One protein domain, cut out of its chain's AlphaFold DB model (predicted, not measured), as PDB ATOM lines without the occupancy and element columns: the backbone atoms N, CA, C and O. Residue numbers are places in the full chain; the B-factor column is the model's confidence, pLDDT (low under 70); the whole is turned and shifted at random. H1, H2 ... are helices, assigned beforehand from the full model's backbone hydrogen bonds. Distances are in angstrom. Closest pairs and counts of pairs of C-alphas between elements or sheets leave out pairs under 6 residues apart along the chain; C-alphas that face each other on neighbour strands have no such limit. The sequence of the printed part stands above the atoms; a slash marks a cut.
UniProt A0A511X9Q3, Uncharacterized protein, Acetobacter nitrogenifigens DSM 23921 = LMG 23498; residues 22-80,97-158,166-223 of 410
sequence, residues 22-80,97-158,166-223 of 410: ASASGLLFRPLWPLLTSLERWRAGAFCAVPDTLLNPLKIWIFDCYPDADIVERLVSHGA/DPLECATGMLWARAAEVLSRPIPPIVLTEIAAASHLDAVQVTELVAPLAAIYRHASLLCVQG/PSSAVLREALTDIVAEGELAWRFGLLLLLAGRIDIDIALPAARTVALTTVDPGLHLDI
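What this domain is: This is residues 22 to 80, 97 to 158 and 166 to 223 of the 410 residues of an uncharacterized protein of Acetobacter nitrogenifigens DSM 23921 = LMG 23498 (UniProt A0A511X9Q3). Two groups of helices stand side by side with H7 and H1 in the middle, packing on both: H3, H4, H5 and H6 make one group, and H9, H10, H11 and H12, folded back and forth in hairpins, make the other. The short H2 lies off H3 and touches no helix, and the short H8 follows H7. The printed part has 179 residues with twelve named helices, H1 to H12 in order, and no named strand; it is all helix, with mostly crossed packing. It is compact, with a radius of gyration of the C-alphas of 16.4 A and spans of 44 by 39 by 27 A.

How they stand to each other: Start at H5, residues 98 to 114. H4, residues 69 to 79, touches it at Val 72 and Ala 102, the closest C-alphas, 5.1 A apart. H3, residues 52 to 63, touches H5 about perpendicular at 85 degrees, closest at C-alphas 62 and 110, 5.7 A. H6, residues 120 to 130, touches H3, with C-alphas 53 and 130 closest at 4.7 A. H7, residues 134 to 149, touches H5 at a steep tilt of 42 degrees, opposite ways, with C-alphas 111 and 148 closest at 4.8 A. Move on to the hub H10, residues 183 to 195, which touches six helices; its closest C-alpha to H7 is that of Ala 185, 4.2 A from that of Pro 143. H1, residues 24 to 35, touches H5 with residues 24 to 28 and H10 with residues 31 to 35; the closest C-alphas are 28 and 106, 5.8 A, and 34 and 192, 6.6 A. H9, residues 168 to 180, and H10 form a hairpin, as do H10 and H11, residues 200 to 212, and H11 and H12, residues 217 to 223. H8, residues 151 to 154, only just touches H10, with 3 pairs of C-alphas within 8 A, and H2, residues 39 to 43, is close to but not clearly touching H3. Every O i to N i+4 pair is within hydrogen-bond range in H2, H4, H5, H6, H9, H10 and H12, against 3 of 8 in H1 (5 of 9 for O i to N i+3), 6 of 8 in H3, 10 of 12 in H7 and 8 of 9 in H11; H8 is too short for such a pair.

Where its parts are: Find C-alpha 98 at (-6.967, 18.224, -54.350); from there H5 runs 24.2 A to C-alpha 114. H7 runs 22.9 A and H1 19.0 A. H12 ends at C-alpha 223, at (-8.521, 47.365, -33.037).

The domain as a whole: The C-alphas of His 78 and Gly 218 are farthest apart, 47.9 A. Residues 81 to 96 and 159 to 165 are not printed, with C-alpha gaps of 11.2 A and 15.8 A; no link printed whole is long. Mean pLDDT of the printed part is 83.3, with 19 residues under 70, among them 45 to 48 and 196 to 198.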
ATOM      1  N   ALA A  22       4.018  20.958 -49.737       58.75
ATOM      2  CA  ALA A  22       2.610  20.667 -49.497       58.75
ATOM      3  C   ALA A  22       2.550  19.490 -48.518       58.75
ATOM      4  O   ALA A  22       2.797  18.344 -48.866       58.75
ATOM      5  N   SER A  23       2.360  19.806 -47.248       72.38
ATOM      6  CA  SER A  23       2.350  18.880 -46.132       72.38
ATOM      7  C   SER A  23       1.122  19.246 -45.331       72.38
ATOM      8  O   SER A  23       0.770  20.426 -45.227       72.38
ATOM      9  N   ALA A  24       0.461  18.251 -44.749       77.19
ATOM     10  CA  ALA A  24      -0.769  18.485 -43.999       77.19
ATOM     11  C   ALA A  24      -0.582  19.548 -42.896       77.19
ATOM     12  O   ALA A  24      -1.466  20.354 -42.638       77.19
ATOM     13  N   SER A  25       0.607  19.611 -42.288       80.88
ATOM     14  CA  SER A  25       0.944  20.630 -41.283       80.88
ATOM     15  C   SER A  25       1.118  22.028 -41.877       80.88
ATOM     16  O   SER A  25       0.638  22.993 -41.287       80.88
ATOM     17  N   GLY A  26       1.772  22.137 -43.036       76.62
ATOM     18  CA  GLY A  26       1.912  23.407 -43.742       76.62
ATOM     19  C   GLY A  26       0.550  23.983 -44.124       76.62
ATOM     20  O   GLY A  26       0.267  25.134 -43.812       76.62
ATOM     21  N   LEU A  27      -0.334  23.168 -44.706       77.62
ATOM     22  CA  LEU A  27      -1.688  23.591 -45.091       77.62
ATOM     23  C   LEU A  27      -2.562  23.970 -43.883       77.62
ATOM     24  O   LEU A  27      -3.319  24.941 -43.943       77.62
ATOM     25  N   LEU A  28      -2.429  23.240 -42.772       84.56
ATOM     26  CA  LEU A  28      -3.171  23.498 -41.536       84.56
ATOM     27  C   LEU A  28      -2.839  24.866 -40.920       84.56
ATOM     28  O   LEU A  28      -3.752  25.588 -40.518       84.56
ATOM     29  N   PHE A  29      -1.556  25.229 -40.831       83.50
ATOM     30  CA  PHE A  29      -1.122  26.459 -40.149       83.50
ATOM     31  C   PHE A  29      -0.837  27.635 -41.078       83.50
ATOM     32  O   PHE A  29      -0.629  28.741 -40.586       83.50
ATOM     33  N   ARG A  30      -0.887  27.439 -42.401       74.94
ATOM     34  CA  ARG A  30      -0.747  28.518 -43.391       74.94
ATOM     35  C   ARG A  30      -1.616  29.748 -43.079       74.94
ATOM     36  O   ARG A  30      -1.070  30.846 -43.155       74.94
ATOM     37  N   PRO A  31      -2.897  29.609 -42.675       72.44
ATOM     38  CA  PRO A  31      -3.710  30.735 -42.216       72.44
ATOM     39  C   PRO A  31      -3.057  31.579 -41.132       72.44
ATOM     40  O   PRO A  31      -3.140  32.790 -41.184       72.44
ATOM     41  N   LEU A  32      -2.398  30.958 -40.156       81.50
ATOM     42  CA  LEU A  32      -1.922  31.646 -38.960       81.50
ATOM     43  C   LEU A  32      -0.609  32.391 -39.173       81.50
ATOM     44  O   LEU A  32      -0.222  33.143 -38.290       81.50
ATOM     45  N   TRP A  33       0.063  32.218 -40.316       76.62
ATOM     46  CA  TRP A  33       1.376  32.811 -40.587       76.62
ATOM     47  C   TRP A  33       1.488  34.312 -40.263       76.62
ATOM     48  O   TRP A  33       2.460  34.691 -39.610       76.62
ATOM     49  N   PRO A  34       0.509  35.177 -40.609       75.69
ATOM     50  CA  PRO A  34       0.564  36.601 -40.257       75.69
ATOM     51  C   PRO A  34       0.533  36.872 -38.744       75.69
ATOM     52  O   PRO A  34       0.855  37.973 -38.311       75.69
ATOM     53  N   LEU A  35       0.116  35.885 -37.949       83.19
ATOM     54  CA  LEU A  35       0.028  35.947 -36.495       83.19
ATOM     55  C   LEU A  35       1.244  35.315 -35.813       83.19
ATOM     56  O   LEU A  35       1.372  35.459 -34.604       83.19
ATOM     57  N   LEU A  36       2.107  34.597 -36.532       84.50
ATOM     58  CA  LEU A  36       3.202  33.833 -35.938       84.50
ATOM     59  C   LEU A  36       4.362  34.726 -35.484       84.50
ATOM     60  O   LEU A  36       4.723  35.705 -36.139       84.50
ATOM     61  N   THR A  37       4.958  34.399 -34.338       84.88
ATOM     62  CA  THR A  37       6.120  35.114 -33.806       84.88
ATOM     63  C   THR A  37       6.957  34.245 -32.873       84.88
ATOM     64  O   THR A  37       6.481  33.310 -32.230       84.88
ATOM     65  N   SER A  38       8.218  34.635 -32.687       82.69
ATOM     66  CA  SER A  38       9.077  34.025 -31.674       82.69
ATOM     67  C   SER A  38       8.533  34.268 -30.262       82.69
ATOM     68  O   SER A  38       8.100  35.379 -29.937       82.69
ATOM     69  N   LEU A  39       8.692  33.280 -29.382       82.88
ATOM     70  CA  LEU A  39       8.285  33.359 -27.977       82.88
ATOM     71  C   LEU A  39       8.861  34.580 -27.231       82.88
ATOM     72  O   LEU A  39       8.189  35.163 -26.384       82.88
ATOM     73  N   GLU A  40      10.086  35.002 -27.555       83.38
ATOM     74  CA  GLU A  40      10.728  36.182 -26.954       83.38
ATOM     75  C   GLU A  40       9.974  37.480 -27.274       83.38
ATOM     76  O   GLU A  40       9.667  38.265 -26.376       83.38
ATOM     77  N   ARG A  41       9.618  37.683 -28.549       81.44
ATOM     78  CA  ARG A  41       8.835  38.845 -29.002       81.44
ATOM     79  C   ARG A  41       7.424  38.842 -28.432       81.44
ATOM     80  O   ARG A  41       6.912  39.902 -28.085       81.44
ATOM     81  N   TRP A  42       6.823  37.661 -28.324       83.12
ATOM     82  CA  TRP A  42       5.503  37.501 -27.731       83.12
ATOM     83  C   TRP A  42       5.489  37.940 -26.260       83.12
ATOM     84  O   TRP A  42       4.688  38.788 -25.876       83.12
ATOM     85  N   ARG A  43       6.451  37.466 -25.456       81.94
ATOM     86  CA  ARG A  43       6.588  37.856 -24.039       81.94
ATOM     87  C   ARG A  43       6.882  39.342 -23.837       81.94
ATOM     88  O   ARG A  43       6.543  39.889 -22.794       81.94
ATOM     89  N   ALA A  44       7.497  39.994 -24.821       80.56
ATOM     90  CA  ALA A  44       7.722  41.437 -24.800       80.56
ATOM     91  C   ALA A  44       6.440  42.262 -25.048       80.56
ATOM     92  O   ALA A  44       6.498  43.488 -24.989       80.56
ATOM     93  N   GLY A  45       5.297  41.623 -25.338       63.88
ATOM     94  CA  GLY A  45       3.995  42.282 -25.494       63.88
ATOM     95  C   GLY A  45       3.880  43.173 -26.732       63.88
ATOM     96  O   GLY A  45       2.968  43.988 -26.823       63.88
ATOM     97  N   ALA A  46       4.809  43.049 -27.684       55.38
ATOM     98  CA  ALA A  46       4.927  43.977 -28.806       55.38
ATOM     99  C   ALA A  46       3.809  43.825 -29.853       55.38
ATOM    100  O   ALA A  46       3.609  44.740 -30.646       55.38
ATOM    101  N   PHE A  47       3.094  42.693 -29.870       57.88
ATOM    102  CA  PHE A  47       2.008  42.404 -30.810       57.88
ATOM    103  C   PHE A  47       1.095  41.289 -30.278       57.88
ATOM    104  O   PHE A  47       1.579  40.350 -29.644       57.88
ATOM    105  N   CYS A  48      -0.205  41.341 -30.585       67.12
ATOM    106  CA  CYS A  48      -1.102  40.196 -30.406       67.12
ATOM    107  C   CYS A  48      -0.752  39.143 -31.462       67.12
ATOM    108  O   CYS A  48      -1.132  39.279 -32.623       67.12
ATOM    109  N   ALA A  49       0.006  38.128 -31.061       81.50
ATOM    110  CA  ALA A  49       0.569  37.111 -31.939       81.50
ATOM    111  C   ALA A  49       0.504  35.722 -31.280       81.50
ATOM    112  O   ALA A  49       0.318  35.605 -30.069       81.50
ATOM    113  N   VAL A  50       0.664  34.677 -32.084       86.69
ATOM    114  CA  VAL A  50       0.712  33.272 -31.682       86.69
ATOM    115  C   VAL A  50       2.182  32.833 -31.649       86.69
ATOM    116  O   VAL A  50       2.879  32.986 -32.651       86.69
ATOM    117  N   PRO A  51       2.689  32.306 -30.523       88.38
ATOM    118  CA  PRO A  51       4.075  31.868 -30.443       88.38
ATOM    119  C   PRO A  51       4.308  30.600 -31.277       88.38
ATOM    120  O   PRO A  51       3.564  29.627 -31.158       88.38
ATOM    121  N   ASP A  52       5.393  30.570 -32.054       86.19
ATOM    122  CA  ASP A  52       5.736  29.436 -32.936       86.19
ATOM    123  C   ASP A  52       5.874  28.106 -32.173       86.19
ATOM    124  O   ASP A  52       5.601  27.025 -32.699       86.19
ATOM    125  N   THR A  53       6.258  28.182 -30.895       88.31
ATOM    126  CA  THR A  53       6.392  27.025 -29.998       88.31
ATOM    127  C   THR A  53       5.064  26.308 -29.736       88.31
ATOM    128  O   THR A  53       5.077  25.149 -29.325       88.31
ATOM    129  N   LEU A  54       3.921  26.950 -30.003       88.19
ATOM    130  CA  LEU A  54       2.585  26.379 -29.822       88.19
ATOM    131  C   LEU A  54       2.138  25.498 -31.005       88.19
ATOM    132  O   LEU A  54       1.267  24.644 -30.837       88.19
ATOM    133  N   LEU A  55       2.750  25.637 -32.185       88.38
ATOM    134  CA  LEU A  55       2.280  24.969 -33.406       88.38
ATOM    135  C   LEU A  55       2.428  23.450 -33.363       88.38
ATOM    136  O   LEU A  55       1.509  22.733 -33.745       88.38
ATOM    137  N   ASN A  56       3.561  22.940 -32.879       86.94
ATOM    138  CA  ASN A  56       3.792  21.496 -32.790       86.94
ATOM    139  C   ASN A  56       2.841  20.805 -31.795       86.94
ATOM    140  O   ASN A  56       2.248  19.790 -32.162       86.94
ATOM    141  N   PRO A  57       2.634  21.330 -30.574       88.00
ATOM    142  CA  PRO A  57       1.619  20.793 -29.672       88.00
ATOM    143  C   PRO A  57       0.200  20.837 -30.259       88.00
ATOM    144  O   PRO A  57      -0.508  19.834 -30.209       88.00
ATOM    145  N   LEU A  58      -0.199  21.955 -30.884       87.88
ATOM    146  CA  LEU A  58      -1.512  22.063 -31.534       87.88
ATOM    147  C   LEU A  58      -1.660  21.087 -32.698       87.88
ATOM    148  O   LEU A  58      -2.714  20.479 -32.853       87.88
ATOM    149  N   LYS A  59      -0.601  20.894 -33.490       88.88
ATOM    150  CA  LYS A  59      -0.556  19.903 -34.565       88.88
ATOM    151  C   LYS A  59      -0.913  18.529 -34.017       88.88
ATOM    152  O   LYS A  59      -1.832  17.895 -34.520       88.88
ATOM    153  N   ILE A  60      -0.179  18.083 -32.998       85.94
ATOM    154  CA  ILE A  60      -0.375  16.764 -32.392       85.94
ATOM    155  C   ILE A  60      -1.818  16.630 -31.915       85.94
ATOM    156  O   ILE A  60      -2.466  15.646 -32.240       85.94
ATOM    157  N   TRP A  61      -2.343  17.647 -31.234       87.81
ATOM    158  CA  TRP A  61      -3.702  17.609 -30.710       87.81
ATOM    159  C   TRP A  61      -4.788  17.577 -31.802       87.81
ATOM    160  O   TRP A  61      -5.740  16.810 -31.697       87.81
ATOM    161  N   ILE A  62      -4.638  18.355 -32.879       88.38
ATOM    162  CA  ILE A  62      -5.587  18.388 -34.007       88.38
ATOM    163  C   ILE A  62      -5.591  17.054 -34.770       88.38
ATOM    164  O   ILE A  62      -6.653  16.572 -35.185       88.38
ATOM    165  N   PHE A  63      -4.408  16.461 -34.948       85.19
ATOM    166  CA  PHE A  63      -4.235  15.199 -35.665       85.19
ATOM    167  C   PHE A  63      -4.471  13.956 -34.807       85.19
ATOM    168  O   PHE A  63      -4.584  12.866 -35.371       85.19
ATOM    169  N   ASP A  64      -4.574  14.090 -33.482       81.25
ATOM    170  CA  ASP A  64      -4.814  12.946 -32.614       81.25
ATOM    171  C   ASP A  64      -6.130  12.255 -33.005       81.25
ATOM    172  O   ASP A  64      -7.203  12.871 -33.075       81.25
ATOM    173  N   CYS A  65      -6.014  10.970 -33.344       69.19
ATOM    174  CA  CYS A  65      -7.093  10.126 -33.856       69.19
ATOM    175  C   CYS A  65      -7.888  10.743 -35.028       69.19
ATOM    176  O   CYS A  65      -9.112  10.611 -35.068       69.19
ATOM    177  N   TYR A  66      -7.234  11.437 -35.970       85.19
ATOM    178  CA  TYR A  66      -7.909  12.006 -37.141       85.19
ATOM    179  C   TYR A  66      -8.296  10.909 -38.158       85.19
ATOM    180  O   TYR A  66      -7.409  10.362 -38.815       85.19
ATOM    181  N   PRO A  67      -9.595  10.570 -38.316       79.25
ATOM    182  CA  PRO A  67     -10.018   9.419 -39.125       79.25
ATOM    183  C   PRO A  67      -9.696   9.563 -40.617       79.25
ATOM    184  O   PRO A  67      -9.499   8.559 -41.294       79.25
ATOM    185  N   ASP A  68      -9.609  10.796 -41.121       82.44
ATOM    186  CA  ASP A  68      -9.376  11.078 -42.539       82.44
ATOM    187  C   ASP A  68      -7.904  11.383 -42.869       82.44
ATOM    188  O   ASP A  68      -7.609  11.859 -43.967       82.44
ATOM    189  N   ALA A  69      -6.967  11.115 -41.947       82.31
ATOM    190  CA  ALA A  69      -5.543  11.408 -42.136       82.31
ATOM    191  C   ALA A  69      -4.988  10.804 -43.440       82.31
ATOM    192  O   ALA A  69      -4.411  11.526 -44.251       82.31
ATOM    193  N   ASP A  70      -5.284   9.529 -43.710       79.00
ATOM    194  CA  ASP A  70      -4.852   8.826 -44.928       79.00
ATOM    195  C   ASP A  70      -5.443   9.429 -46.216       79.00
ATOM    196  O   ASP A  70      -4.872   9.320 -47.303       79.00
ATOM    197  N   ILE A  71      -6.636  10.028 -46.144       79.75
ATOM    198  CA  ILE A  71      -7.259  10.711 -47.288       79.75
ATOM    199  C   ILE A  71      -6.560  12.049 -47.519       79.75
ATOM    200  O   ILE A  71      -6.207  12.356 -48.657       79.75
ATOM    201  N   VAL A  72      -6.324  12.820 -46.456       81.62
ATOM    202  CA  VAL A  72      -5.633  14.109 -46.538       81.62
ATOM    203  C   VAL A  72      -4.209  13.934 -47.054       81.62
ATOM    204  O   VAL A  72      -3.823  14.645 -47.976       81.62
ATOM    205  N   GLU A  73      -3.446  12.969 -46.541       81.81
ATOM    206  CA  GLU A  73      -2.085  12.696 -47.022       81.81
ATOM    207  C   GLU A  73      -2.067  12.358 -48.516       81.81
ATOM    208  O   GLU A  73      -1.275  12.927 -49.266       81.81
ATOM    209  N   ARG A  74      -3.008  11.529 -48.988       74.31
ATOM    210  CA  ARG A  74      -3.137  11.215 -50.419       74.31
ATOM    211  C   ARG A  74      -3.492  12.432 -51.268       74.31
ATOM    212  O   ARG A  74      -2.928  12.588 -52.346       74.31
ATOM    213  N   LEU A  75      -4.408  13.285 -50.811       72.44
ATOM    214  CA  LEU A  75      -4.783  14.513 -51.522       72.44
ATOM    215  C   LEU A  75      -3.619  15.508 -51.593       72.44
ATOM    216  O   LEU A  75      -3.413  16.152 -52.620       72.44
ATOM    217  N   VAL A  76      -2.831  15.596 -50.525       73.75
ATOM    218  CA  VAL A  76      -1.631  16.429 -50.458       73.75
ATOM    219  C   VAL A  76      -0.547  15.919 -51.412       73.75
ATOM    220  O   VAL A  76      -0.043  16.699 -52.218       73.75
ATOM    221  N   SER A  77      -0.249  14.615 -51.400       69.88
ATOM    222  CA  SER A  77       0.657  13.984 -52.373       69.88
ATOM    223  C   SER A  77       0.165  14.156 -53.815       69.88
ATOM    224  O   SER A  77       0.959  14.428 -54.717       69.88
ATOM    225  N   HIS A  78      -1.151  14.065 -54.038       64.94
ATOM    226  CA  HIS A  78      -1.763  14.275 -55.350       64.94
ATOM    227  C   HIS A  78      -1.562  15.707 -55.856       64.94
ATOM    228  O   HIS A  78      -1.131  15.915 -56.991       64.94
ATOM    229  N   GLY A  79      -1.828  16.692 -54.998       59.28
ATOM    230  CA  GLY A  79      -1.612  18.105 -55.287       59.28
ATOM    231  C   GLY A  79      -0.143  18.494 -55.466       59.28
ATOM    232  O   GLY A  79       0.156  19.455 -56.168       59.28
ATOM    233  N   ALA A  80       0.781  17.725 -54.883       61.78
ATOM    234  CA  ALA A  80       2.224  17.888 -55.053       61.78
ATOM    235  C   ALA A  80       2.767  17.323 -56.386       61.78
ATOM    236  O   ALA A  80       3.960  17.447 -56.656       61.78
ATOM    237  N   ASP A  97      -9.894  21.288 -56.651       66.31
ATOM    238  CA  ASP A  97      -8.441  21.136 -56.478       66.31
ATOM    239  C   ASP A  97      -8.086  20.240 -55.259       66.31
ATOM    240  O   ASP A  97      -8.536  20.512 -54.141       66.31
ATOM    241  N   PRO A  98      -7.322  19.140 -55.435       67.75
ATOM    242  CA  PRO A  98      -6.967  18.224 -54.350       67.75
ATOM    243  C   PRO A  98      -6.374  18.919 -53.120       67.75
ATOM    244  O   PRO A  98      -6.674  18.517 -51.992       67.75
ATOM    245  N   LEU A  99      -5.580  19.976 -53.319       71.50
ATOM    246  CA  LEU A  99      -5.026  20.767 -52.218       71.50
ATOM    247  C   LEU A  99      -6.100  21.597 -51.527       71.50
ATOM    248  O   LEU A  99      -6.073  21.718 -50.301       71.50
ATOM    249  N   GLU A 100      -7.054  22.133 -52.281       73.62
ATOM    250  CA  GLU A 100      -8.184  22.879 -51.731       73.62
ATOM    251  C   GLU A 100      -9.068  21.975 -50.868       73.62
ATOM    252  O   GLU A 100      -9.410  22.307 -49.730       73.62
ATOM    253  N   CYS A 101      -9.340  20.766 -51.363       73.38
ATOM    254  CA  CYS A 101     -10.072  19.740 -50.633       73.38
ATOM    255  C   CYS A 101      -9.340  19.331 -49.344       73.38
ATOM    256  O   CYS A 101      -9.938  19.364 -48.266       73.38
ATOM    257  N   ALA A 102      -8.042  19.018 -49.425       78.81
ATOM    258  CA  ALA A 102      -7.227  18.683 -48.257       78.81
ATOM    259  C   ALA A 102      -7.218  19.816 -47.222       78.81
ATOM    260  O   ALA A 102      -7.371  19.578 -46.023       78.81
ATOM    261  N   THR A 103      -7.080  21.057 -47.683       80.50
ATOM    262  CA  THR A 103      -7.045  22.236 -46.817       80.50
ATOM    263  C   THR A 103      -8.388  22.451 -46.119       80.50
ATOM    264  O   THR A 103      -8.420  22.662 -44.908       80.50
ATOM    265  N   GLY A 104      -9.507  22.318 -46.841       83.56
ATOM    266  CA  GLY A 104     -10.847  22.395 -46.256       83.56
ATOM    267  C   GLY A 104     -11.087  21.333 -45.178       83.56
ATOM    268  O   GLY A 104     -11.592  21.654 -44.102       83.56
ATOM    269  N   MET A 105     -10.661  20.088 -45.425       86.88
ATOM    270  CA  MET A 105     -10.757  18.994 -44.448       86.88
ATOM    271  C   MET A 105      -9.932  19.276 -43.183       86.88
ATOM    272  O   MET A 105     -10.421  19.090 -42.067       86.88
ATOM    273  N   LEU A 106      -8.706  19.783 -43.347       89.25
ATOM    274  CA  LEU A 106      -7.817  20.141 -42.242       89.25
ATOM    275  C   LEU A 106      -8.374  21.281 -41.387       89.25
ATOM    276  O   LEU A 106      -8.337  21.206 -40.160       89.25
ATOM    277  N   TRP A 107      -8.907  22.330 -42.014       89.81
ATOM    278  CA  TRP A 107      -9.477  23.467 -41.287       89.81
ATOM    279  C   TRP A 107     -10.769  23.098 -40.564       89.81
ATOM    280  O   TRP A 107     -10.952  23.501 -39.417       89.81
ATOM    281  N   ALA A 108     -11.622  22.272 -41.178       88.56
ATOM    282  CA  ALA A 108     -12.810  21.741 -40.517       88.56
ATOM    283  C   ALA A 108     -12.437  20.909 -39.281       88.56
ATOM    284  O   ALA A 108     -13.024  21.087 -38.213       88.56
ATOM    285  N   ARG A 109     -11.406  20.059 -39.394       91.56
ATOM    286  CA  ARG A 109     -10.889  19.287 -38.259       91.56
ATOM    287  C   ARG A 109     -10.336  20.188 -37.155       91.56
ATOM    288  O   ARG A 109     -10.624  19.963 -35.983       91.56
ATOM    289  N   ALA A 110      -9.563  21.208 -37.513       91.38
ATOM    290  CA  ALA A 110      -9.034  22.167 -36.550       91.38
ATOM    291  C   ALA A 110     -10.160  22.896 -35.807       91.38
ATOM    292  O   ALA A 110     -10.144  22.955 -34.582       91.38
ATOM    293  N   ALA A 111     -11.175  23.378 -36.531       90.25
ATOM    294  CA  ALA A 111     -12.340  24.026 -35.939       90.25
ATOM    295  C   ALA A 111     -13.076  23.094 -34.961       90.25
ATOM    296  O   ALA A 111     -13.406  23.496 -33.847       90.25
ATOM    297  N   GLU A 112     -13.283  21.831 -35.348       90.38
ATOM    298  CA  GLU A 112     -13.919  20.817 -34.506       90.38
ATOM    299  C   GLU A 112     -13.127  20.575 -33.212       90.38
ATOM    300  O   GLU A 112     -13.697  20.647 -32.123       90.38
ATOM    301  N   VAL A 113     -11.823  20.301 -33.309       91.06
ATOM    302  CA  VAL A 113     -10.987  19.953 -32.147       91.06
ATOM    303  C   VAL A 113     -10.821  21.143 -31.208       91.06
ATOM    304  O   VAL A 113     -11.023  20.996 -30.005       91.06
ATOM    305  N   LEU A 114     -10.511  22.322 -31.750       90.69
ATOM    306  CA  LEU A 114     -10.244  23.522 -30.956       90.69
ATOM    307  C   LEU A 114     -11.510  24.087 -30.296       90.69
ATOM    308  O   LEU A 114     -11.408  24.793 -29.298       90.69
ATOM    309  N   SER A 115     -12.703  23.760 -30.807       87.62
ATOM    310  CA  SER A 115     -13.974  24.139 -30.170       87.62
ATOM    311  C   SER A 115     -14.275  23.371 -28.876       87.62
ATOM    312  O   SER A 115     -15.184  23.741 -28.131       87.62
ATOM    313  N   ARG A 116     -13.543  22.284 -28.600       89.00
ATOM    314  CA  ARG A 116     -13.756  21.442 -27.419       89.00
ATOM    315  C   ARG A 116     -12.925  21.943 -26.238       89.00
ATOM    316  O   ARG A 116     -11.810  22.423 -26.434       89.00
ATOM    317  N   PRO A 117     -13.401  21.750 -24.996       87.25
ATOM    318  CA  PRO A 117     -12.577  21.974 -23.818       87.25
ATOM    319  C   PRO A 117     -11.298  21.129 -23.878       87.25
ATOM    320  O   PRO A 117     -11.360  19.926 -24.141       87.25
ATOM    321  N   ILE A 118     -10.149  21.749 -23.604       87.12
ATOM    322  CA  ILE A 118      -8.855  21.059 -23.589       87.12
ATOM    323  C   ILE A 118      -8.810  20.130 -22.367       87.12
ATOM    324  O   ILE A 118      -8.956  20.615 -21.240       87.12
ATOM    325  N   PRO A 119      -8.595  18.811 -22.531       89.62
ATOM    326  CA  PRO A 119      -8.433  17.919 -21.388       89.62
ATOM    327  C   PRO A 119      -7.260  18.380 -20.500       89.62
ATOM    328  O   PRO A 119      -6.210  18.721 -21.042       89.62
ATOM    329  N   PRO A 120      -7.361  18.349 -19.156       91.19
ATOM    330  CA  PRO A 120      -6.323  18.900 -18.270       91.19
ATOM    331  C   PRO A 120      -4.919  18.315 -18.482       91.19
ATOM    332  O   PRO A 120      -3.918  19.023 -18.364       91.19
ATOM    333  N   ILE A 121      -4.843  17.024 -18.822       89.81
ATOM    334  CA  ILE A 121      -3.582  16.333 -19.128       89.81
ATOM    335  C   ILE A 121      -2.966  16.920 -20.403       89.81
ATOM    336  O   ILE A 121      -1.819  17.355 -20.385       89.81
ATOM    337  N   VAL A 122      -3.769  17.037 -21.463       88.44
ATOM    338  CA  VAL A 122      -3.361  17.621 -22.748       88.44
ATOM    339  C   VAL A 122      -2.957  19.087 -22.575       88.44
ATOM    340  O   VAL A 122      -1.930  19.504 -23.097       88.44
ATOM    341  N   LEU A 123      -3.700  19.866 -21.783       92.06
ATOM    342  CA  LEU A 123      -3.362  21.261 -21.486       92.06
ATOM    343  C   LEU A 123      -1.996  21.384 -20.800       92.06
ATOM    344  O   LEU A 123      -1.208  22.259 -21.150       92.06
ATOM    345  N   THR A 124      -1.700  20.493 -19.851       92.25
ATOM    346  CA  THR A 124      -0.412  20.476 -19.141       92.25
ATOM    347  C   THR A 124       0.738  20.127 -20.087       92.25
ATOM    348  O   THR A 124       1.795  20.754 -20.034       92.25
ATOM    349  N   GLU A 125       0.528  19.163 -20.983       90.88
ATOM    350  CA  GLU A 125       1.509  18.775 -22.000       90.88
ATOM    351  C   GLU A 125       1.747  19.893 -23.021       90.88
ATOM    352  O   GLU A 125       2.900  20.222 -23.309       90.88
ATOM    353  N   ILE A 126       0.679  20.532 -23.514       90.81
ATOM    354  CA  ILE A 126       0.769  21.675 -24.429       90.81
ATOM    355  C   ILE A 126       1.503  22.835 -23.754       90.81
ATOM    356  O   ILE A 126       2.419  23.398 -24.352       90.81
ATOM    357  N   ALA A 127       1.151  23.180 -22.515       92.06
ATOM    358  CA  ALA A 127       1.802  24.240 -21.744       92.06
ATOM    359  C   ALA A 127       3.308  23.968 -21.569       92.06
ATOM    360  O   ALA A 127       4.147  24.814 -21.891       92.06
ATOM    361  N   ALA A 128       3.667  22.746 -21.158       92.00
ATOM    362  CA  ALA A 128       5.058  22.341 -20.986       92.00
ATOM    363  C   ALA A 128       5.853  22.389 -22.303       92.00
ATOM    364  O   ALA A 128       6.970  22.908 -22.324       92.00
ATOM    365  N   ALA A 129       5.278  21.885 -23.398       89.56
ATOM    366  CA  ALA A 129       5.935  21.828 -24.703       89.56
ATOM    367  C   ALA A 129       6.043  23.201 -25.392       89.56
ATOM    368  O   ALA A 129       7.010  23.454 -26.106       89.56
ATOM    369  N   SER A 130       5.072  24.091 -25.173       87.56
ATOM    370  CA  SER A 130       5.048  25.440 -25.760       87.56
ATOM    371  C   SER A 130       5.777  26.495 -24.920       87.56
ATOM    372  O   SER A 130       5.998  27.607 -25.407       87.56
ATOM    373  N   HIS A 131       6.189  26.150 -23.692       90.31
ATOM    374  CA  HIS A 131       6.748  27.070 -22.694       90.31
ATOM    375  C   HIS A 131       5.803  28.227 -22.327       90.31
ATOM    376  O   HIS A 131       6.252  29.356 -22.075       90.31
ATOM    377  N   LEU A 132       4.506  27.931 -22.298       89.81
ATOM    378  CA  LEU A 132       3.432  28.828 -21.883       89.81
ATOM    379  C   LEU A 132       2.806  28.308 -20.592       89.81
ATOM    380  O   LEU A 132       2.908  27.121 -20.281       89.81
ATOM    381  N   ASP A 133       2.149  29.182 -19.840       90.94
ATOM    382  CA  ASP A 133       1.280  28.715 -18.765       90.94
ATOM    383  C   ASP A 133      -0.075  28.226 -19.315       90.94
ATOM    384  O   ASP A 133      -0.465  28.499 -20.454       90.94
ATOM    385  N   ALA A 134      -0.801  27.456 -18.505       89.94
ATOM    386  CA  ALA A 134      -2.075  26.865 -18.911       89.94
ATOM    387  C   ALA A 134      -3.165  27.917 -19.213       89.94
ATOM    388  O   ALA A 134      -4.065  27.653 -20.015       89.94
ATOM    389  N   VAL A 135      -3.085  29.103 -18.600       89.81
ATOM    390  CA  VAL A 135      -4.052  30.190 -18.806       89.81
ATOM    391  C   VAL A 135      -3.831  30.802 -20.185       89.81
ATOM    392  O   VAL A 135      -4.765  30.855 -20.976       89.81
ATOM    393  N   GLN A 136      -2.581  31.119 -20.523       89.69
ATOM    394  CA  GLN A 136      -2.163  31.635 -21.827       89.69
ATOM    395  C   GLN A 136      -2.553  30.695 -22.971       89.69
ATOM    396  O   GLN A 136      -3.048  31.141 -24.005       89.69
ATOM    397  N   VAL A 137      -2.363  29.381 -22.796       89.38
ATOM    398  CA  VAL A 137      -2.801  28.387 -23.792       89.38
ATOM    399  C   VAL A 137      -4.319  28.433 -23.973       89.38
ATOM    400  O   VAL A 137      -4.800  28.456 -25.103       89.38
ATOM    401  N   THR A 138      -5.077  28.478 -22.877       88.44
ATOM    402  CA  THR A 138      -6.546  28.517 -22.929       88.44
ATOM    403  C   THR A 138      -7.056  29.797 -23.600       88.44
ATOM    404  O   THR A 138      -7.938  29.728 -24.455       88.44
ATOM    405  N   GLU A 139      -6.463  30.946 -23.272       88.19
ATOM    406  CA  GLU A 139      -6.792  32.250 -23.862       88.19
ATOM    407  C   GLU A 139      -6.517  32.305 -25.370       88.19
ATOM    408  O   GLU A 139      -7.233  32.995 -26.091       88.19
ATOM    409  N   LEU A 140      -5.517  31.569 -25.867       89.00
ATOM    410  CA  LEU A 140      -5.184  31.517 -27.294       89.00
ATOM    411  C   LEU A 140      -6.053  30.528 -28.080       89.00
ATOM    412  O   LEU A 140      -6.382  30.793 -29.236       89.00
ATOM    413  N   VAL A 141      -6.436  29.394 -27.490       88.56
ATOM    414  CA  VAL A 141      -7.152  28.330 -28.216       88.56
ATOM    415  C   VAL A 141      -8.564  28.745 -28.631       88.56
ATOM    416  O   VAL A 141      -8.958  28.456 -29.760       88.56
ATOM    417  N   ALA A 142      -9.309  29.458 -27.782       84.25
ATOM    418  CA  ALA A 142     -10.674  29.880 -28.116       84.25
ATOM    419  C   ALA A 142     -10.732  30.828 -29.342       84.25
ATOM    420  O   ALA A 142     -11.455  30.522 -30.295       84.25
ATOM    421  N   PRO A 143      -9.916  31.899 -29.422       88.69
ATOM    422  CA  PRO A 143      -9.769  32.706 -30.634       88.69
ATOM    423  C   PRO A 143      -9.364  31.904 -31.872       88.69
ATOM    424  O   PRO A 143      -9.895  32.136 -32.958       88.69
ATOM    425  N   LEU A 144      -8.444  30.944 -31.729       89.88
ATOM    426  CA  LEU A 144      -8.025  30.088 -32.841       89.88
ATOM    427  C   LEU A 144      -9.181  29.219 -33.349       89.88
ATOM    428  O   LEU A 144      -9.353  29.089 -34.560       89.88
ATOM    429  N   ALA A 145     -10.010  28.676 -32.455       89.25
ATOM    430  CA  ALA A 145     -11.198  27.915 -32.832       89.25
ATOM    431  C   ALA A 145     -12.175  28.758 -33.669       89.25
ATOM    432  O   ALA A 145     -12.666  28.290 -34.700       89.25
ATOM    433  N   ALA A 146     -12.410  30.011 -33.264       88.19
ATOM    434  CA  ALA A 146     -13.253  30.954 -33.997       88.19
ATOM    435  C   ALA A 146     -12.696  31.253 -35.399       88.19
ATOM    436  O   ALA A 146     -13.434  31.236 -36.383       88.19
ATOM    437  N   ILE A 147     -11.381  31.452 -35.519       88.88
ATOM    438  CA  ILE A 147     -10.717  31.672 -36.812       88.88
ATOM    439  C   ILE A 147     -10.870  30.458 -37.723       88.88
ATOM    440  O   ILE A 147     -11.267  30.613 -38.876       88.88
ATOM    441  N   TYR A 148     -10.574  29.253 -37.225       90.06
ATOM    442  CA  TYR A 148     -10.643  28.037 -38.039       90.06
ATOM    443  C   TYR A 148     -12.064  27.738 -38.525       90.06
ATOM    444  O   TYR A 148     -12.233  27.263 -39.648       90.06
ATOM    445  N   ARG A 149     -13.088  28.101 -37.741       89.38
ATOM    446  CA  ARG A 149     -14.503  28.009 -38.136       89.38
ATOM    447  C   ARG A 149     -14.824  28.834 -39.388       89.38
ATOM    448  O   ARG A 149     -15.627  28.401 -40.209       89.38
ATOM    449  N   HIS A 150     -14.172  29.985 -39.556       87.88
ATOM    450  CA  HIS A 150     -14.369  30.895 -40.691       87.88
ATOM    451  C   HIS A 150     -13.151  30.961 -41.631       87.88
ATOM    452  O   HIS A 150     -13.052  31.877 -42.445       87.88
ATOM    453  N   ALA A 151     -12.220  30.000 -41.562       83.06
ATOM    454  CA  ALA A 151     -10.947  30.065 -42.286       83.06
ATOM    455  C   ALA A 151     -11.116  30.153 -43.810       83.06
ATOM    456  O   ALA A 151     -10.372  30.878 -44.459       83.06
ATOM    457  N   SER A 152     -12.136  29.502 -44.375       77.56
ATOM    458  CA  SER A 152     -12.479  29.604 -45.803       77.56
ATOM    459  C   SER A 152     -12.872  31.015 -46.249       77.56
ATOM    460  O   SER A 152     -12.708  31.351 -47.419       77.56
ATOM    461  N   LEU A 153     -13.380  31.842 -45.332       77.12
ATOM    462  CA  LEU A 153     -13.742  33.234 -45.590       77.12
ATOM    463  C   LEU A 153     -12.600  34.195 -45.277       77.12
ATOM    464  O   LEU A 153     -12.477  35.204 -45.957       77.12
ATOM    465  N   LEU A 154     -11.806  33.910 -44.240       74.38
ATOM    466  CA  LEU A 154     -10.729  34.782 -43.760       74.38
ATOM    467  C   LEU A 154      -9.412  34.583 -44.518       74.38
ATOM    468  O   LEU A 154      -8.577  35.483 -44.534       74.38
ATOM    469  N   CYS A 155      -9.214  33.411 -45.122       70.88
ATOM    470  CA  CYS A 155      -7.977  33.024 -45.786       70.88
ATOM    471  C   CYS A 155      -8.274  32.584 -47.217       70.88
ATOM    472  O   CYS A 155      -8.888  31.541 -47.444       70.88
ATOM    473  N   VAL A 156      -7.801  33.351 -48.198       59.31
ATOM    474  CA  VAL A 156      -7.866  32.926 -49.598       59.31
ATOM    475  C   VAL A 156      -6.855  31.807 -49.838       59.31
ATOM    476  O   VAL A 156      -5.661  31.958 -49.564       59.31
ATOM    477  N   GLN A 157      -7.335  30.686 -50.372       53.81
ATOM    478  CA  GLN A 157      -6.488  29.590 -50.820       53.81
ATOM    479  C   GLN A 157      -5.972  29.844 -52.238       53.81
ATOM    480  O   GLN A 157      -6.742  30.177 -53.132       53.81
ATOM    481  N   GLY A 158      -4.673  29.618 -52.437       47.97
ATOM    482  CA  GLY A 158      -4.101  29.359 -53.759       47.97
ATOM    483  C   GLY A 158      -4.116  30.520 -54.759       47.97
ATOM    484  O   GLY A 158      -4.632  31.608 -54.523       47.97
ATOM    485  N   PRO A 166     -16.687  36.606 -51.139       69.12
ATOM    486  CA  PRO A 166     -17.812  36.432 -50.239       69.12
ATOM    487  C   PRO A 166     -18.702  37.674 -50.317       69.12
ATOM    488  O   PRO A 166     -18.227  38.804 -50.467       69.12
ATOM    489  N   SER A 167     -20.017  37.469 -50.244       79.25
ATOM    490  CA  SER A 167     -20.939  38.601 -50.192       79.25
ATOM    491  C   SER A 167     -20.691  39.415 -48.917       79.25
ATOM    492  O   SER A 167     -20.311  38.871 -47.880       79.25
ATOM    493  N   SER A 168     -20.948  40.724 -48.972       79.62
ATOM    494  CA  SER A 168     -20.823  41.599 -47.797       79.62
ATOM    495  C   SER A 168     -21.668  41.109 -46.610       79.62
ATOM    496  O   SER A 168     -21.258  41.260 -45.463       79.62
ATOM    497  N   ALA A 169     -22.814  40.469 -46.871       85.94
ATOM    498  CA  ALA A 169     -23.663  39.886 -45.835       85.94
ATOM    499  C   ALA A 169     -22.988  38.695 -45.133       85.94
ATOM    500  O   ALA A 169     -22.868  38.714 -43.913       85.94
ATOM    501  N   VAL A 170     -22.474  37.729 -45.903       86.38
ATOM    502  CA  VAL A 170     -21.764  36.548 -45.371       86.38
ATOM    503  C   VAL A 170     -20.524  36.967 -44.582       86.38
ATOM    504  O   VAL A 170     -20.244  36.429 -43.515       86.38
ATOM    505  N   LEU A 171     -19.795  37.971 -45.075       87.19
ATOM    506  CA  LEU A 171     -18.623  38.479 -44.373       87.19
ATOM    507  C   LEU A 171     -18.991  39.154 -43.043       87.19
ATOM    508  O   LEU A 171     -18.300  38.963 -42.050       87.19
ATOM    509  N   ARG A 172     -20.080  39.931 -42.999       89.94
ATOM    510  CA  ARG A 172     -20.553  40.560 -41.754       89.94
ATOM    511  C   ARG A 172     -21.029  39.538 -40.732       89.94
ATOM    512  O   ARG A 172     -20.762  39.734 -39.555       89.94
ATOM    513  N   GLU A 173     -21.709  38.486 -41.172       91.12
ATOM    514  CA  GLU A 173     -22.135  37.382 -40.307       91.12
ATOM    515  C   GLU A 173     -20.919  36.723 -39.647       91.12
ATOM    516  O   GLU A 173     -20.805  36.748 -38.426       91.12
ATOM    517  N   ALA A 174     -19.929  36.303 -40.443       90.19
ATOM    518  CA  ALA A 174     -18.694  35.721 -39.916       90.19
ATOM    519  C   ALA A 174     -17.945  36.669 -38.959       90.19
ATOM    520  O   ALA A 174     -17.460  36.255 -37.913       90.19
ATOM    521  N   LEU A 175     -17.863  37.963 -39.287       92.19
ATOM    522  CA  LEU A 175     -17.226  38.958 -38.418       92.19
ATOM    523  C   LEU A 175     -18.009  39.202 -37.119       92.19
ATOM    524  O   LEU A 175     -17.396  39.510 -36.098       92.19
ATOM    525  N   THR A 176     -19.335  39.052 -37.146       93.81
ATOM    526  CA  THR A 176     -20.195  39.141 -35.956       93.81
ATOM    527  C   THR A 176     -19.958  37.952 -35.029       93.81
ATOM    528  O   THR A 176     -19.818  38.135 -33.821       93.81
ATOM    529  N   ASP A 177     -19.827  36.751 -35.590       91.62
ATOM    530  CA  ASP A 177     -19.491  35.553 -34.819       91.62
ATOM    531  C   ASP A 177     -18.096  35.674 -34.194       91.62
ATOM    532  O   ASP A 177     -17.915  35.404 -33.010       91.62
ATOM    533  N   ILE A 178     -17.108  36.155 -34.955       92.12
ATOM    534  CA  ILE A 178     -15.733  36.331 -34.466       92.12
ATOM    535  C   ILE A 178     -15.664  37.355 -33.331       92.12
ATOM    536  O   ILE A 178     -14.983  37.111 -32.337       92.12
ATOM    537  N   VAL A 179     -16.340  38.503 -33.455       92.62
ATOM    538  CA  VAL A 179     -16.297  39.528 -32.400       92.62
ATOM    539  C   VAL A 179     -17.010  39.069 -31.124       92.62
ATOM    540  O   VAL A 179     -16.609  39.460 -30.028       92.62
ATOM    541  N   ALA A 180     -18.018  38.197 -31.239       90.50
ATOM    542  CA  ALA A 180     -18.709  37.614 -30.089       90.50
ATOM    543  C   ALA A 180     -17.804  36.697 -29.243       90.50
ATOM    544  O   ALA A 180     -18.028  36.562 -28.042       90.50
ATOM    545  N   GLU A 181     -16.759  36.122 -29.844       89.44
ATOM    546  CA  GLU A 181     -15.760  35.272 -29.174       89.44
ATOM    547  C   GLU A 181     -14.686  36.099 -28.432       89.44
ATOM    548  O   GLU A 181     -13.805  35.555 -27.764       89.44
ATOM    549  N   GLY A 182     -14.768  37.432 -28.516       89.44
ATOM    550  CA  GLY A 182     -13.988  38.369 -27.716       89.44
ATOM    551  C   GLY A 182     -12.904  39.128 -28.484       89.44
ATOM    552  O   GLY A 182     -12.670  38.953 -29.681       89.44
ATOM    553  N   GLU A 183     -12.211  39.999 -27.751       90.00
ATOM    554  CA  GLU A 183     -11.263  40.969 -28.310       90.00
ATOM    555  C   GLU A 183     -10.113  40.308 -29.085       90.00
ATOM    556  O   GLU A 183      -9.712  40.770 -30.154       90.00
ATOM    557  N   LEU A 184      -9.579  39.205 -28.556       88.75
ATOM    558  CA  LEU A 184      -8.439  38.521 -29.157       88.75
ATOM    559  C   LEU A 184      -8.826  37.817 -30.469       88.75
ATOM    560  O   LEU A 184      -8.072  37.884 -31.441       88.75
ATOM    561  N   ALA A 185     -10.027  37.231 -30.527       90.62
ATOM    562  CA  ALA A 185     -10.594  36.667 -31.752       90.62
ATOM    563  C   ALA A 185     -10.807  37.755 -32.812       90.62
ATOM    564  O   ALA A 185     -10.411  37.575 -33.964       90.62
ATOM    565  N   TRP A 186     -11.329  38.917 -32.406       92.69
ATOM    566  CA  TRP A 186     -11.489  40.078 -33.282       92.69
ATOM    567  C   TRP A 186     -10.161  40.560 -33.874       92.69
ATOM    568  O   TRP A 186     -10.034  40.697 -35.092       92.69
ATOM    569  N   ARG A 187      -9.137  40.753 -33.030       90.31
ATOM    570  CA  ARG A 187      -7.788  41.172 -33.451       90.31
ATOM    571  C   ARG A 187      -7.188  40.211 -34.478       90.31
ATOM    572  O   ARG A 187      -6.720  40.648 -35.529       90.31
ATOM    573  N   PHE A 188      -7.209  38.912 -34.186       89.44
ATOM    574  CA  PHE A 188      -6.660  37.901 -35.086       89.44
ATOM    575  C   PHE A 188      -7.457  37.794 -36.386       89.44
ATOM    576  O   PHE A 188      -6.866  37.832 -37.462       89.44
ATOM    577  N   GLY A 189      -8.787  37.714 -36.302       89.50
ATOM    578  CA  GLY A 189      -9.662  37.615 -37.467       89.50
ATOM    579  C   GLY A 189      -9.460  38.776 -38.439       89.50
ATOM    580  O   GLY A 189      -9.333  38.547 -39.638       89.50
ATOM    581  N   LEU A 190      -9.338  40.008 -37.934       88.69
ATOM    582  CA  LEU A 190      -9.064  41.184 -38.762       88.69
ATOM    583  C   LEU A 190      -7.686  41.154 -39.418       88.69
ATOM    584  O   LEU A 190      -7.571  41.468 -40.600       88.69
ATOM    585  N   LEU A 191      -6.641  40.782 -38.676       85.50
ATOM    586  CA  LEU A 191      -5.293  40.716 -39.236       85.50
ATOM    587  C   LEU A 191      -5.206  39.661 -40.347       85.50
ATOM    588  O   LEU A 191      -4.630  39.924 -41.402       85.50
ATOM    589  N   LEU A 192      -5.851  38.509 -40.148       82.56
ATOM    590  CA  LEU A 192      -5.956  37.460 -41.160       82.56
ATOM    591  C   LEU A 192      -6.771  37.898 -42.370       82.56
ATOM    592  O   LEU A 192      -6.320  37.704 -43.491       82.56
ATOM    593  N   LEU A 193      -7.913  38.555 -42.162       82.75
ATOM    594  CA  LEU A 193      -8.751  39.087 -43.236       82.75
ATOM    595  C   LEU A 193      -7.977  40.066 -44.138       82.75
ATOM    596  O   LEU A 193      -8.116  40.039 -45.360       82.75
ATOM    597  N   LEU A 194      -7.156  40.928 -43.531       79.75
ATOM    598  CA  LEU A 194      -6.352  41.926 -44.243       79.75
ATOM    599  C   LEU A 194      -5.120  41.327 -44.923       79.75
ATOM    600  O   LEU A 194      -4.748  41.776 -46.006       79.75
ATOM    601  N   ALA A 195      -4.505  40.313 -44.316       72.62
ATOM    602  CA  ALA A 195      -3.396  39.575 -44.915       72.62
ATOM    603  C   ALA A 195      -3.867  38.601 -46.015       72.62
ATOM    604  O   ALA A 195      -3.153  38.354 -46.985       72.62
ATOM    605  N   GLY A 196      -5.088  38.079 -45.897       65.62
ATOM    606  CA  GLY A 196      -5.668  37.005 -46.702       65.62
ATOM    607  C   GLY A 196      -6.095  37.391 -48.117       65.62
ATOM    608  O   GLY A 196      -6.852  36.646 -48.725       65.62
ATOM    609  N   ARG A 197      -5.625  38.522 -48.661       63.75
ATOM    610  CA  ARG A 197      -5.877  38.979 -50.048       63.75
ATOM    611  C   ARG A 197      -7.361  39.176 -50.412       63.75
ATOM    612  O   ARG A 197      -7.702  39.223 -51.595       63.75
ATOM    613  N   ILE A 198      -8.246  39.308 -49.428       60.56
ATOM    614  CA  ILE A 198      -9.662  39.631 -49.653       60.56
ATOM    615  C   ILE A 198      -9.761  41.083 -50.133       60.56
ATOM    616  O   ILE A 198      -8.901  41.906 -49.823       60.56
ATOM    617  N   ASP A 199     -10.798  41.407 -50.911       70.00
ATOM    618  CA  ASP A 199     -11.038  42.771 -51.388       70.00
ATOM    619  C   ASP A 199     -11.207  43.718 -50.188       70.00
ATOM    620  O   ASP A 199     -12.268  43.796 -49.566       70.00
ATOM    621  N   ILE A 200     -10.121  44.405 -49.834       75.00
ATOM    622  CA  ILE A 200     -10.018  45.313 -48.686       75.00
ATOM    623  C   ILE A 200     -11.097  46.397 -48.739       75.00
ATOM    624  O   ILE A 200     -11.594  46.830 -47.697       75.00
ATOM    625  N   ASP A 201     -11.523  46.769 -49.947       72.75
ATOM    626  CA  ASP A 201     -12.596  47.732 -50.186       72.75
ATOM    627  C   ASP A 201     -13.974  47.221 -49.732       72.75
ATOM    628  O   ASP A 201     -14.894  48.018 -49.562       72.75
ATOM    629  N   ILE A 202     -14.123  45.914 -49.504       78.75
ATOM    630  CA  ILE A 202     -15.320  45.266 -48.954       78.75
ATOM    631  C   ILE A 202     -15.084  44.886 -47.488       78.75
ATOM    632  O   ILE A 202     -15.927  45.156 -46.629       78.75
ATOM    633  N   ALA A 203     -13.925  44.290 -47.203       82.69
ATOM    634  CA  ALA A 203     -13.600  43.711 -45.910       82.69
ATOM    635  C   ALA A 203     -13.505  44.742 -44.781       82.69
ATOM    636  O   ALA A 203     -14.154  44.578 -43.747       82.69
ATOM    637  N   LEU A 204     -12.772  45.844 -44.987       85.19
ATOM    638  CA  LEU A 204     -12.634  46.887 -43.966       85.19
ATOM    639  C   LEU A 204     -13.956  47.611 -43.680       85.19
ATOM    640  O   LEU A 204     -14.291  47.772 -42.505       85.19
ATOM    641  N   PRO A 205     -14.757  48.028 -44.681       87.81
ATOM    642  CA  PRO A 205     -16.073  48.598 -44.402       87.81
ATOM    643  C   PRO A 205     -17.015  47.636 -43.673       87.81
ATOM    644  O   PRO A 205     -17.751  48.072 -42.786       87.81
ATOM    645  N   ALA A 206     -16.997  46.341 -44.009       89.62
ATOM    646  CA  ALA A 206     -17.773  45.329 -43.293       89.62
ATOM    647  C   ALA A 206     -17.334  45.222 -41.825       89.62
ATOM    648  O   ALA A 206     -18.178  45.350 -40.939       89.62
ATOM    649  N   ALA A 207     -16.029  45.103 -41.573       90.12
ATOM    650  CA  ALA A 207     -15.458  45.045 -40.229       90.12
ATOM    651  C   ALA A 207     -15.813  46.262 -39.375       90.12
ATOM    652  O   ALA A 207     -16.311  46.117 -38.261       90.12
ATOM    653  N   ARG A 208     -15.640  47.471 -39.917       91.12
ATOM    654  CA  ARG A 208     -15.994  48.709 -39.207       91.12
ATOM    655  C   ARG A 208     -17.495  48.815 -38.939       91.12
ATOM    656  O   ARG A 208     -17.887  49.342 -37.906       91.12
ATOM    657  N   THR A 209     -18.334  48.309 -39.847       93.00
ATOM    658  CA  THR A 209     -19.789  48.254 -39.626       93.00
ATOM    659  C   THR A 209     -20.122  47.342 -38.447       93.00
ATOM    660  O   THR A 209     -20.892  47.746 -37.586       93.00
ATOM    661  N   VAL A 210     -19.522  46.148 -38.380       94.00
ATOM    662  CA  VAL A 210     -19.714  45.222 -37.254       94.00
ATOM    663  C   VAL A 210     -19.207  45.846 -35.954       94.00
ATOM    664  O   VAL A 210     -19.954  45.888 -34.980       94.00
ATOM    665  N   ALA A 211     -18.009  46.441 -35.953       93.00
ATOM    666  CA  ALA A 211     -17.453  47.133 -34.789       93.00
ATOM    667  C   ALA A 211     -18.408  48.204 -34.230       93.00
ATOM    668  O   ALA A 211     -18.633  48.259 -33.023       93.00
ATOM    669  N   LEU A 212     -19.048  48.996 -35.100       93.62
ATOM    670  CA  LEU A 212     -20.029  50.017 -34.707       93.62
ATOM    671  C   LEU A 212     -21.301  49.457 -34.050       93.62
ATOM    672  O   LEU A 212     -22.009  50.205 -33.382       93.62
ATOM    673  N   THR A 213     -21.600  48.174 -34.247       92.19
ATOM    674  CA  THR A 213     -22.773  47.504 -33.659       92.19
ATOM    675  C   THR A 213     -22.474  46.781 -32.344       92.19
ATOM    676  O   THR A 213     -23.384  46.222 -31.736       92.19
ATOM    677  N   THR A 214     -21.217  46.791 -31.890       91.88
ATOM    678  CA  THR A 214     -20.800  46.154 -30.632       91.88
ATOM    679  C   THR A 214     -21.135  47.009 -29.406       91.88
ATOM    680  O   THR A 214     -21.487  48.184 -29.515       91.88
ATOM    681  N   VAL A 215     -21.006  46.413 -28.214       89.06
ATOM    682  CA  VAL A 215     -21.228  47.092 -26.924       89.06
ATOM    683  C   VAL A 215     -20.213  48.217 -26.684       89.06
ATOM    684  O   VAL A 215     -20.578  49.249 -26.124       89.06
ATOM    685  N   ASP A 216     -18.967  48.045 -27.141       90.44
ATOM    686  CA  ASP A 216     -17.916  49.069 -27.093       90.44
ATOM    687  C   ASP A 216     -17.369  49.353 -28.505       90.44
ATOM    688  O   ASP A 216     -16.357  48.773 -28.921       90.44
ATOM    689  N   PRO A 217     -18.037  50.235 -29.272       91.25
ATOM    690  CA  PRO A 217     -17.604  50.587 -30.616       91.25
ATOM    691  C   PRO A 217     -16.207  51.203 -30.671       91.25
ATOM    692  O   PRO A 217     -15.501  50.997 -31.655       91.25
ATOM    693  N   GLY A 218     -15.811  51.961 -29.642       92.31
ATOM    694  CA  GLY A 218     -14.520  52.650 -29.607       92.31
ATOM    695  C   GLY A 218     -13.372  51.649 -29.615       92.31
ATOM    696  O   GLY A 218     -12.540  51.673 -30.521       92.31
ATOM    697  N   LEU A 219     -13.411  50.692 -28.686       92.06
ATOM    698  CA  LEU A 219     -12.410  49.630 -28.584       92.06
ATOM    699  C   LEU A 219     -12.271  48.823 -29.887       92.06
ATOM    700  O   LEU A 219     -11.165  48.609 -30.385       92.06
ATOM    701  N   HIS A 220     -13.387  48.377 -30.470       91.44
ATOM    702  CA  HIS A 220     -13.358  47.516 -31.658       91.44
ATOM    703  C   HIS A 220     -12.933  48.258 -32.930       91.44
ATOM    704  O   HIS A 220     -12.341  47.642 -33.823       91.44
ATOM    705  N   LEU A 221     -13.209  49.563 -33.019       92.19
ATOM    706  CA  LEU A 221     -12.694  50.421 -34.085       92.19
ATOM    707  C   LEU A 221     -11.194  50.676 -33.932       92.19
ATOM    708  O   LEU A 221     -10.473  50.569 -34.924       92.19
ATOM    709  N   ASP A 222     -10.712  50.923 -32.713       91.25
ATOM    710  CA  ASP A 222      -9.278  51.086 -32.450       91.25
ATOM    711  C   ASP A 222      -8.502  49.822 -32.838       91.25
ATOM    712  O   ASP A 222      -7.418  49.894 -33.420       91.25
ATOM    713  N   ILE A 223      -9.082  48.644 -32.594       90.50
ATOM    714  CA  ILE A 223      -8.521  47.365 -33.037       90.50
ATOM    715  C   ILE A 223      -8.501  47.247 -34.567       90.50
ATOM    716  O   ILE A 223      -7.528  46.726 -35.116       90.50
TER     717      ILE A 223